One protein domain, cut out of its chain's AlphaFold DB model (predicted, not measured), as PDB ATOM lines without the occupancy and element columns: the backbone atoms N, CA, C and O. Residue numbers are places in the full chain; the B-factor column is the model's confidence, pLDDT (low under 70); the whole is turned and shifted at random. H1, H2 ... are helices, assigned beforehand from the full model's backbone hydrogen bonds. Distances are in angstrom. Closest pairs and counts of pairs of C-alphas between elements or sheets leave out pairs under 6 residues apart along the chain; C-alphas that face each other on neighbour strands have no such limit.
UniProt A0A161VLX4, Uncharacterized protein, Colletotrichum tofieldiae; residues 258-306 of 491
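This is residues 258 to 306 of the 491 residues of an uncharacterized protein of Colletotrichum tofieldiae (UniProt A0A161VLX4). H2, the longest helix by residues, folds back through a short link into H3 as a loose helical hairpin, with H1 set crosswise beside both and H4 at one end of the long axis, beyond H3. The printed part has 49 residues with four named helices, H1 to H4 in order, and no named strand: all helix. It is compact, with a radius of gyration of the C-alphas of 10.2 A, but elongated, spanning 32 by 18 by 18 A.

H2, residues 272 to 281, and H3, residues 289 to 297, form a hairpin. They touch, closest at the C-alphas of Thr 272 and Leu 292, 5.5 A, and run opposite ways at a steep tilt of 45 degrees. H1, residues 258 to 266, touches H3, closest at the C-alphas of Arg 261 and Val 295, 6.1 A, the same way at a steep tilt of 57 degrees. H1 and H2 are close but not clearly touching, about perpendicular at 80 degrees, their closest C-alphas, of His 264 and Leu 275, 7.2 A apart. H4, residues 300 to 305, is close to but not clearly touching H3, with the closest C-alphas, of Gln 296 and Tyr 302, 6.6 A apart; it is apart from H1 and H2. In H1, H2, H3 and H4 every O i to N i+4 pair is within hydrogen-bond range.

H2 measures 14.2 A from C-alpha 272 at (-45.796, 19.233, 19.737), H3 12.3 A, H1 12.2 A and H4 8.4 A, ending at C-alpha 305, (-48.929, 26.817, 32.428).

The two farthest C-alphas, of Arg 283 and Ser 304, are 31.9 A apart. The printed part has no cut and no long link. Mean pLDDT of the printed part is 72.0; 19 residues are under 70, among them 258 to 263 and 283 to 288.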
ATOM      1  N   GLU A 258     -50.204   6.123  23.863       57.03
ATOM      2  CA  GLU A 258     -49.621   5.900  25.189       57.03
ATOM      3  C   GLU A 258     -48.100   6.077  25.212       57.03
ATOM      4  O   GLU A 258     -47.560   6.677  26.144       57.03
ATOM      5  N   GLN A 259     -47.400   5.584  24.188       58.22
ATOM      6  CA  GLN A 259     -45.956   5.762  24.057       58.22
ATOM      7  C   GLN A 259     -45.612   7.236  23.821       58.22
ATOM      8  O   GLN A 259     -44.717   7.761  24.481       58.22
ATOM      9  N   LEU A 260     -46.376   7.939  22.979       63.66
ATOM     10  CA  LEU A 260     -46.212   9.382  22.771       63.66
ATOM     11  C   LEU A 260     -46.487  10.182  24.052       63.66
ATOM     12  O   LEU A 260     -45.737  11.104  24.370       63.66
ATOM     13  N   ARG A 261     -47.492   9.793  24.851       64.94
ATOM     14  CA  ARG A 261     -47.763  10.380  26.178       64.94
ATOM     15  C   ARG A 261     -46.614  10.139  27.156       64.94
ATOM     16  O   ARG A 261     -46.271  11.045  27.916       64.94
ATOM     17  N   ARG A 262     -46.015   8.943  27.159       67.44
ATOM     18  CA  ARG A 262     -44.846   8.628  28.000       67.44
ATOM     19  C   ARG A 262     -43.638   9.471  27.607       67.44
ATOM     20  O   ARG A 262     -43.059  10.097  28.488       67.44
ATOM     21  N   LEU A 263     -43.324   9.562  26.315       67.94
ATOM     22  CA  LEU A 263     -42.233  10.401  25.812       67.94
ATOM     23  C   LEU A 263     -42.478  11.880  26.135       67.94
ATOM     24  O   LEU A 263     -41.595  12.548  26.662       67.94
ATOM     25  N   HIS A 264     -43.699  12.377  25.921       71.50
ATOM     26  CA  HIS A 264     -44.075  13.745  26.277       71.50
ATOM     27  C   HIS A 264     -43.873  14.041  27.775       71.50
ATOM     28  O   HIS A 264     -43.430  15.126  28.128       71.50
ATOM     29  N   ARG A 265     -44.141  13.090  28.680       66.81
ATOM     30  CA  ARG A 265     -43.883  13.270  30.123       66.81
ATOM     31  C   ARG A 265     -42.400  13.156  30.479       66.81
ATOM     32  O   ARG A 265     -41.900  13.975  31.240       66.81
ATOM     33  N   GLN A 266     -41.700  12.161  29.936       68.50
ATOM     34  CA  GLN A 266     -40.288  11.907  30.246       68.50
ATOM     35  C   GLN A 266     -39.362  13.012  29.737       68.50
ATOM     36  O   GLN A 266     -38.397  13.348  30.411       68.50
ATOM     37  N   PHE A 267     -39.686  13.628  28.601       69.75
ATOM     38  CA  PHE A 267     -38.961  14.786  28.074       69.75
ATOM     39  C   PHE A 267     -39.446  16.125  28.649       69.75
ATOM     40  O   PHE A 267     -39.251  17.169  28.027       69.75
ATOM     41  N   SER A 268     -40.086  16.104  29.823       70.88
ATOM     42  CA  SER A 268     -40.510  17.303  30.552       70.88
ATOM     43  C   SER A 268     -41.491  18.184  29.775       70.88
ATOM     44  O   SER A 268     -41.329  19.398  29.707       70.88
ATOM     45  N   HIS A 269     -42.528  17.578  29.196       74.56
ATOM     46  CA  HIS A 269     -43.599  18.287  28.495       74.56
ATOM     47  C   HIS A 269     -43.076  19.148  27.327       74.56
ATOM     48  O   HIS A 269     -43.257  20.366  27.315       74.56
ATOM     49  N   PRO A 270     -42.439  18.561  26.298       75.75
ATOM     50  CA  PRO A 270     -42.058  19.300  25.103       75.75
ATOM     51  C   PRO A 270     -43.299  19.667  24.273       75.75
ATOM     52  O   PRO A 270     -44.255  18.890  24.198       75.75
ATOM     53  N   ARG A 271     -43.270  20.838  23.619       78.12
ATOM     54  CA  ARG A 271     -44.313  21.244  22.659       78.12
ATOM     55  C   ARG A 271     -44.370  20.264  21.492       78.12
ATOM     56  O   ARG A 271     -43.334  19.697  21.134       78.12
ATOM     57  N   THR A 272     -45.543  20.123  20.878       80.69
ATOM     58  CA  THR A 272     -45.796  19.233  19.737       80.69
ATOM     59  C   THR A 272     -44.711  19.341  18.671       80.69
ATOM     60  O   THR A 272     -44.120  18.326  18.315       80.69
ATOM     61  N   ASP A 273     -44.353  20.557  18.257       80.38
ATOM     62  CA  ASP A 273     -43.336  20.793  17.223       80.38
ATOM     63  C   ASP A 273     -41.960  20.237  17.614       80.38
ATOM     64  O   ASP A 273     -41.269  19.605  16.815       80.38
ATOM     65  N   ARG A 274     -41.576  20.429  18.882       80.06
ATOM     66  CA  ARG A 274     -40.278  20.003  19.421       80.06
ATOM     67  C   ARG A 274     -40.213  18.487  19.575       80.06
ATOM     68  O   ARG A 274     -39.188  17.887  19.265       80.06
ATOM     69  N   LEU A 275     -41.304  17.866  20.023       78.06
ATOM     70  CA  LEU A 275     -41.409  16.411  20.128       78.06
ATOM     71  C   LEU A 275     -41.428  15.758  18.742       78.06
ATOM     72  O   LEU A 275     -40.711  14.790  18.514       78.06
ATOM     73  N   HIS A 276     -42.168  16.333  17.796       81.75
ATOM     74  CA  HIS A 276     -42.207  15.882  16.408       81.75
ATOM     75  C   HIS A 276     -40.822  15.965  15.743       81.75
ATOM     76  O   HIS A 276     -40.380  15.014  15.103       81.75
ATOM     77  N   GLN A 277     -40.084  17.060  15.953       79.75
ATOM     78  CA  GLN A 277     -38.730  17.221  15.416       79.75
ATOM     79  C   GLN A 277     -37.721  16.240  16.035       79.75
ATOM     80  O   GLN A 277     -36.886  15.693  15.317       79.75
ATOM     81  N   LEU A 278     -37.814  15.966  17.342       78.88
ATOM     82  CA  LEU A 278     -36.996  14.942  18.003       78.88
ATOM     83  C   LEU A 278     -37.259  13.543  17.427       78.88
ATOM     84  O   LEU A 278     -36.314  12.808  17.146       78.88
ATOM     85  N   LEU A 279     -38.527  13.200  17.193       76.56
ATOM     86  CA  LEU A 279     -38.925  11.920  16.599       76.56
ATOM     87  C   LEU A 279     -38.445  11.797  15.144       76.56
ATOM     88  O   LEU A 279     -37.907  10.759  14.758       76.56
ATOM     89  N   LYS A 280     -38.532  12.883  14.371       78.88
ATOM     90  CA  LYS A 280     -37.999  12.964  13.005       78.88
ATOM     91  C   LYS A 280     -36.480  12.758  12.965       78.88
ATOM     92  O   LYS A 280     -35.982  11.980  12.154       78.88
ATOM     93  N   ASN A 281     -35.741  13.387  13.879       75.81
ATOM     94  CA  ASN A 281     -34.287  13.219  13.989       75.81
ATOM     95  C   ASN A 281     -33.894  11.783  14.381       75.81
ATOM     96  O   ASN A 281     -32.868  11.279  13.931       75.81
ATOM     97  N   ALA A 282     -34.738  11.097  15.155       72.06
ATOM     98  CA  ALA A 282     -34.592   9.685  15.509       72.06
ATOM     99  C   ALA A 282     -35.048   8.708  14.398       72.06
ATOM    100  O   ALA A 282     -35.150   7.509  14.643       72.06
ATOM    101  N   ARG A 283     -35.299   9.198  13.172       68.25
ATOM    102  CA  ARG A 283     -35.779   8.433  12.003       68.25
ATOM    103  C   ARG A 283     -37.193   7.850  12.148       68.25
ATOM    104  O   ARG A 283     -37.558   6.932  11.416       68.25
ATOM    105  N   HIS A 284     -38.020   8.408  13.031       68.94
ATOM    106  CA  HIS A 284     -39.433   8.056  13.164       68.94
ATOM    107  C   HIS A 284     -40.323   9.071  12.433       68.94
ATOM    108  O   HIS A 284     -40.917   9.956  13.044       68.94
ATOM    109  N   ASN A 285     -40.419   8.934  11.108       66.44
ATOM    110  CA  ASN A 285     -41.118   9.898  10.243       66.44
ATOM    111  C   ASN A 285     -42.640   9.671  10.130       66.44
ATOM    112  O   ASN A 285     -43.333  10.509   9.567       66.44
ATOM    113  N   ASN A 286     -43.163   8.564  10.664       63.78
ATOM    114  CA  ASN A 286     -44.567   8.156  10.506       63.78
ATOM    115  C   ASN A 286     -45.484   8.647  11.645       63.78
ATOM    116  O   ASN A 286     -46.567   8.099  11.850       63.78
ATOM    117  N   VAL A 287     -45.045   9.624  12.444       64.88
ATOM    118  CA  VAL A 287     -45.816  10.116  13.595       64.88
ATOM    119  C   VAL A 287     -46.753  11.225  13.148       64.88
ATOM    120  O   VAL A 287     -46.304  12.282  12.719       64.88
ATOM    121  N   ASP A 288     -48.055  10.989  13.284       69.06
ATOM    122  CA  ASP A 288     -49.072  11.991  12.980       69.06
ATOM    123  C   ASP A 288     -49.027  13.148  13.994       69.06
ATOM    124  O   ASP A 288     -49.210  12.964  15.205       69.06
ATOM    125  N   THR A 289     -48.811  14.359  13.483       75.75
ATOM    126  CA  THR A 289     -48.824  15.611  14.247       75.75
ATOM    127  C   THR A 289     -50.137  15.796  15.008       75.75
ATOM    128  O   THR A 289     -50.123  16.280  16.140       75.75
ATOM    129  N   SER A 290     -51.264  15.332  14.454       72.19
ATOM    130  CA  SER A 290     -52.589  15.462  15.072       72.19
ATOM    131  C   SER A 290     -52.693  14.722  16.414       72.19
ATOM    132  O   SER A 290     -53.385  15.160  17.339       72.19
ATOM    133  N   VAL A 291     -51.966  13.610  16.564       70.69
ATOM    134  CA  VAL A 291     -51.938  12.813  17.796       70.69
ATOM    135  C   VAL A 291     -51.095  13.513  18.860       70.69
ATOM    136  O   VAL A 291     -51.486  13.559  20.025       70.69
ATOM    137  N   LEU A 292     -49.976  14.123  18.469       75.50
ATOM    138  CA  LEU A 292     -49.134  14.907  19.375       75.50
ATOM    139  C   LEU A 292     -49.864  16.154  19.899       75.50
ATOM    140  O   LEU A 292     -49.789  16.450  21.092       75.50
ATOM    141  N   GLU A 293     -50.641  16.827  19.046       78.00
ATOM    142  CA  GLU A 293     -51.498  17.945  19.452       78.00
ATOM    143  C   GLU A 293     -52.551  17.521  20.479       78.00
ATOM    144  O   GLU A 293     -52.761  18.223  21.470       78.00
ATOM    145  N   LYS A 294     -53.172  16.348  20.302       75.38
ATOM    146  CA  LYS A 294     -54.091  15.778  21.300       75.38
ATOM    147  C   LYS A 294     -53.372  15.518  22.625       75.38
ATOM    148  O   LYS A 294     -53.881  15.905  23.676       75.38
ATOM    149  N   VAL A 295     -52.174  14.932  22.595       75.62
ATOM    150  CA  VAL A 295     -51.376  14.671  23.806       75.62
ATOM    151  C   VAL A 295     -51.035  15.963  24.554       75.62
ATOM    152  O   VAL A 295     -51.194  16.004  25.776       75.62
ATOM    153  N   GLN A 296     -50.629  17.024  23.850       77.19
ATOM    154  CA  GLN A 296     -50.364  18.327  24.467       77.19
ATOM    155  C   GLN A 296     -51.652  18.962  25.015       77.19
ATOM    156  O   GLN A 296     -51.665  19.444  26.147       77.19
ATOM    157  N   LYS A 297     -52.755  18.915  24.256       75.56
ATOM    158  CA  LYS A 297     -54.055  19.480  24.653       75.56
ATOM    159  C   LYS A 297     -54.583  18.882  25.957       75.56
ATOM    160  O   LYS A 297     -55.183  19.605  26.748       75.56
ATOM    161  N   PHE A 298     -54.370  17.587  26.186       69.56
ATOM    162  CA  PHE A 298     -54.812  16.879  27.396       69.56
ATOM    163  C   PHE A 298     -53.730  16.773  28.481       69.56
ATOM    164  O   PHE A 298     -53.891  16.043  29.462       69.56
ATOM    165  N   CYS A 299     -52.612  17.484  28.334       73.56
ATOM    166  CA  CYS A 299     -51.571  17.527  29.346       73.56
ATOM    167  C   CYS A 299     -51.883  18.592  30.409       73.56
ATOM    168  O   CYS A 299     -51.909  19.781  30.105       73.56
ATOM    169  N   HIS A 300     -52.030  18.177  31.672       69.50
ATOM    170  CA  HIS A 300     -52.276  19.086  32.801       69.50
ATOM    171  C   HIS A 300     -51.203  20.179  32.941       69.50
ATOM    172  O   HIS A 300     -51.529  21.340  33.150       69.50
ATOM    173  N   HIS A 301     -49.920  19.830  32.778       71.75
ATOM    174  CA  HIS A 301     -48.830  20.806  32.876       71.75
ATOM    175  C   HIS A 301     -48.958  21.906  31.808       71.75
ATOM    176  O   HIS A 301     -48.790  23.081  32.113       71.75
ATOM    177  N   TYR A 302     -49.341  21.543  30.580       71.31
ATOM    178  CA  TYR A 302     -49.631  22.522  29.534       71.31
ATOM    179  C   TYR A 302     -50.910  23.307  29.816       71.31
ATOM    180  O   TYR A 302     -50.880  24.524  29.750       71.31
ATOM    181  N   GLN A 303     -52.015  22.663  30.194       72.06
ATOM    182  CA  GLN A 303     -53.274  23.366  30.480       72.06
ATOM    183  C   GLN A 303     -53.131  24.438  31.570       72.06
ATOM    184  O   GLN A 303     -53.749  25.496  31.472       72.06
ATOM    185  N   SER A 304     -52.299  24.175  32.579       69.06
ATOM    186  CA  SER A 304     -52.106  25.070  33.721       69.06
ATOM    187  C   SER A 304     -51.054  26.157  33.486       69.06
ATOM    188  O   SER A 304     -51.120  27.209  34.122       69.06
ATOM    189  N   HIS A 305     -50.079  25.922  32.603       70.44
ATOM    190  CA  HIS A 305     -48.929  26.817  32.428       70.44
ATOM    191  C   HIS A 305     -48.778  27.404  31.020       70.44
ATOM    192  O   HIS A 305     -47.979  28.328  30.851       70.44
ATOM    193  N   ASP A 306     -49.524  26.930  30.011       65.50
ATOM    194  CA  ASP A 306     -49.503  27.578  28.699       65.50
ATOM    195  C   ASP A 306     -50.069  29.001  28.820       65.50
ATOM    196  O   ASP A 306     -51.040  29.256  29.545       65.50
TER     197      ASP A 306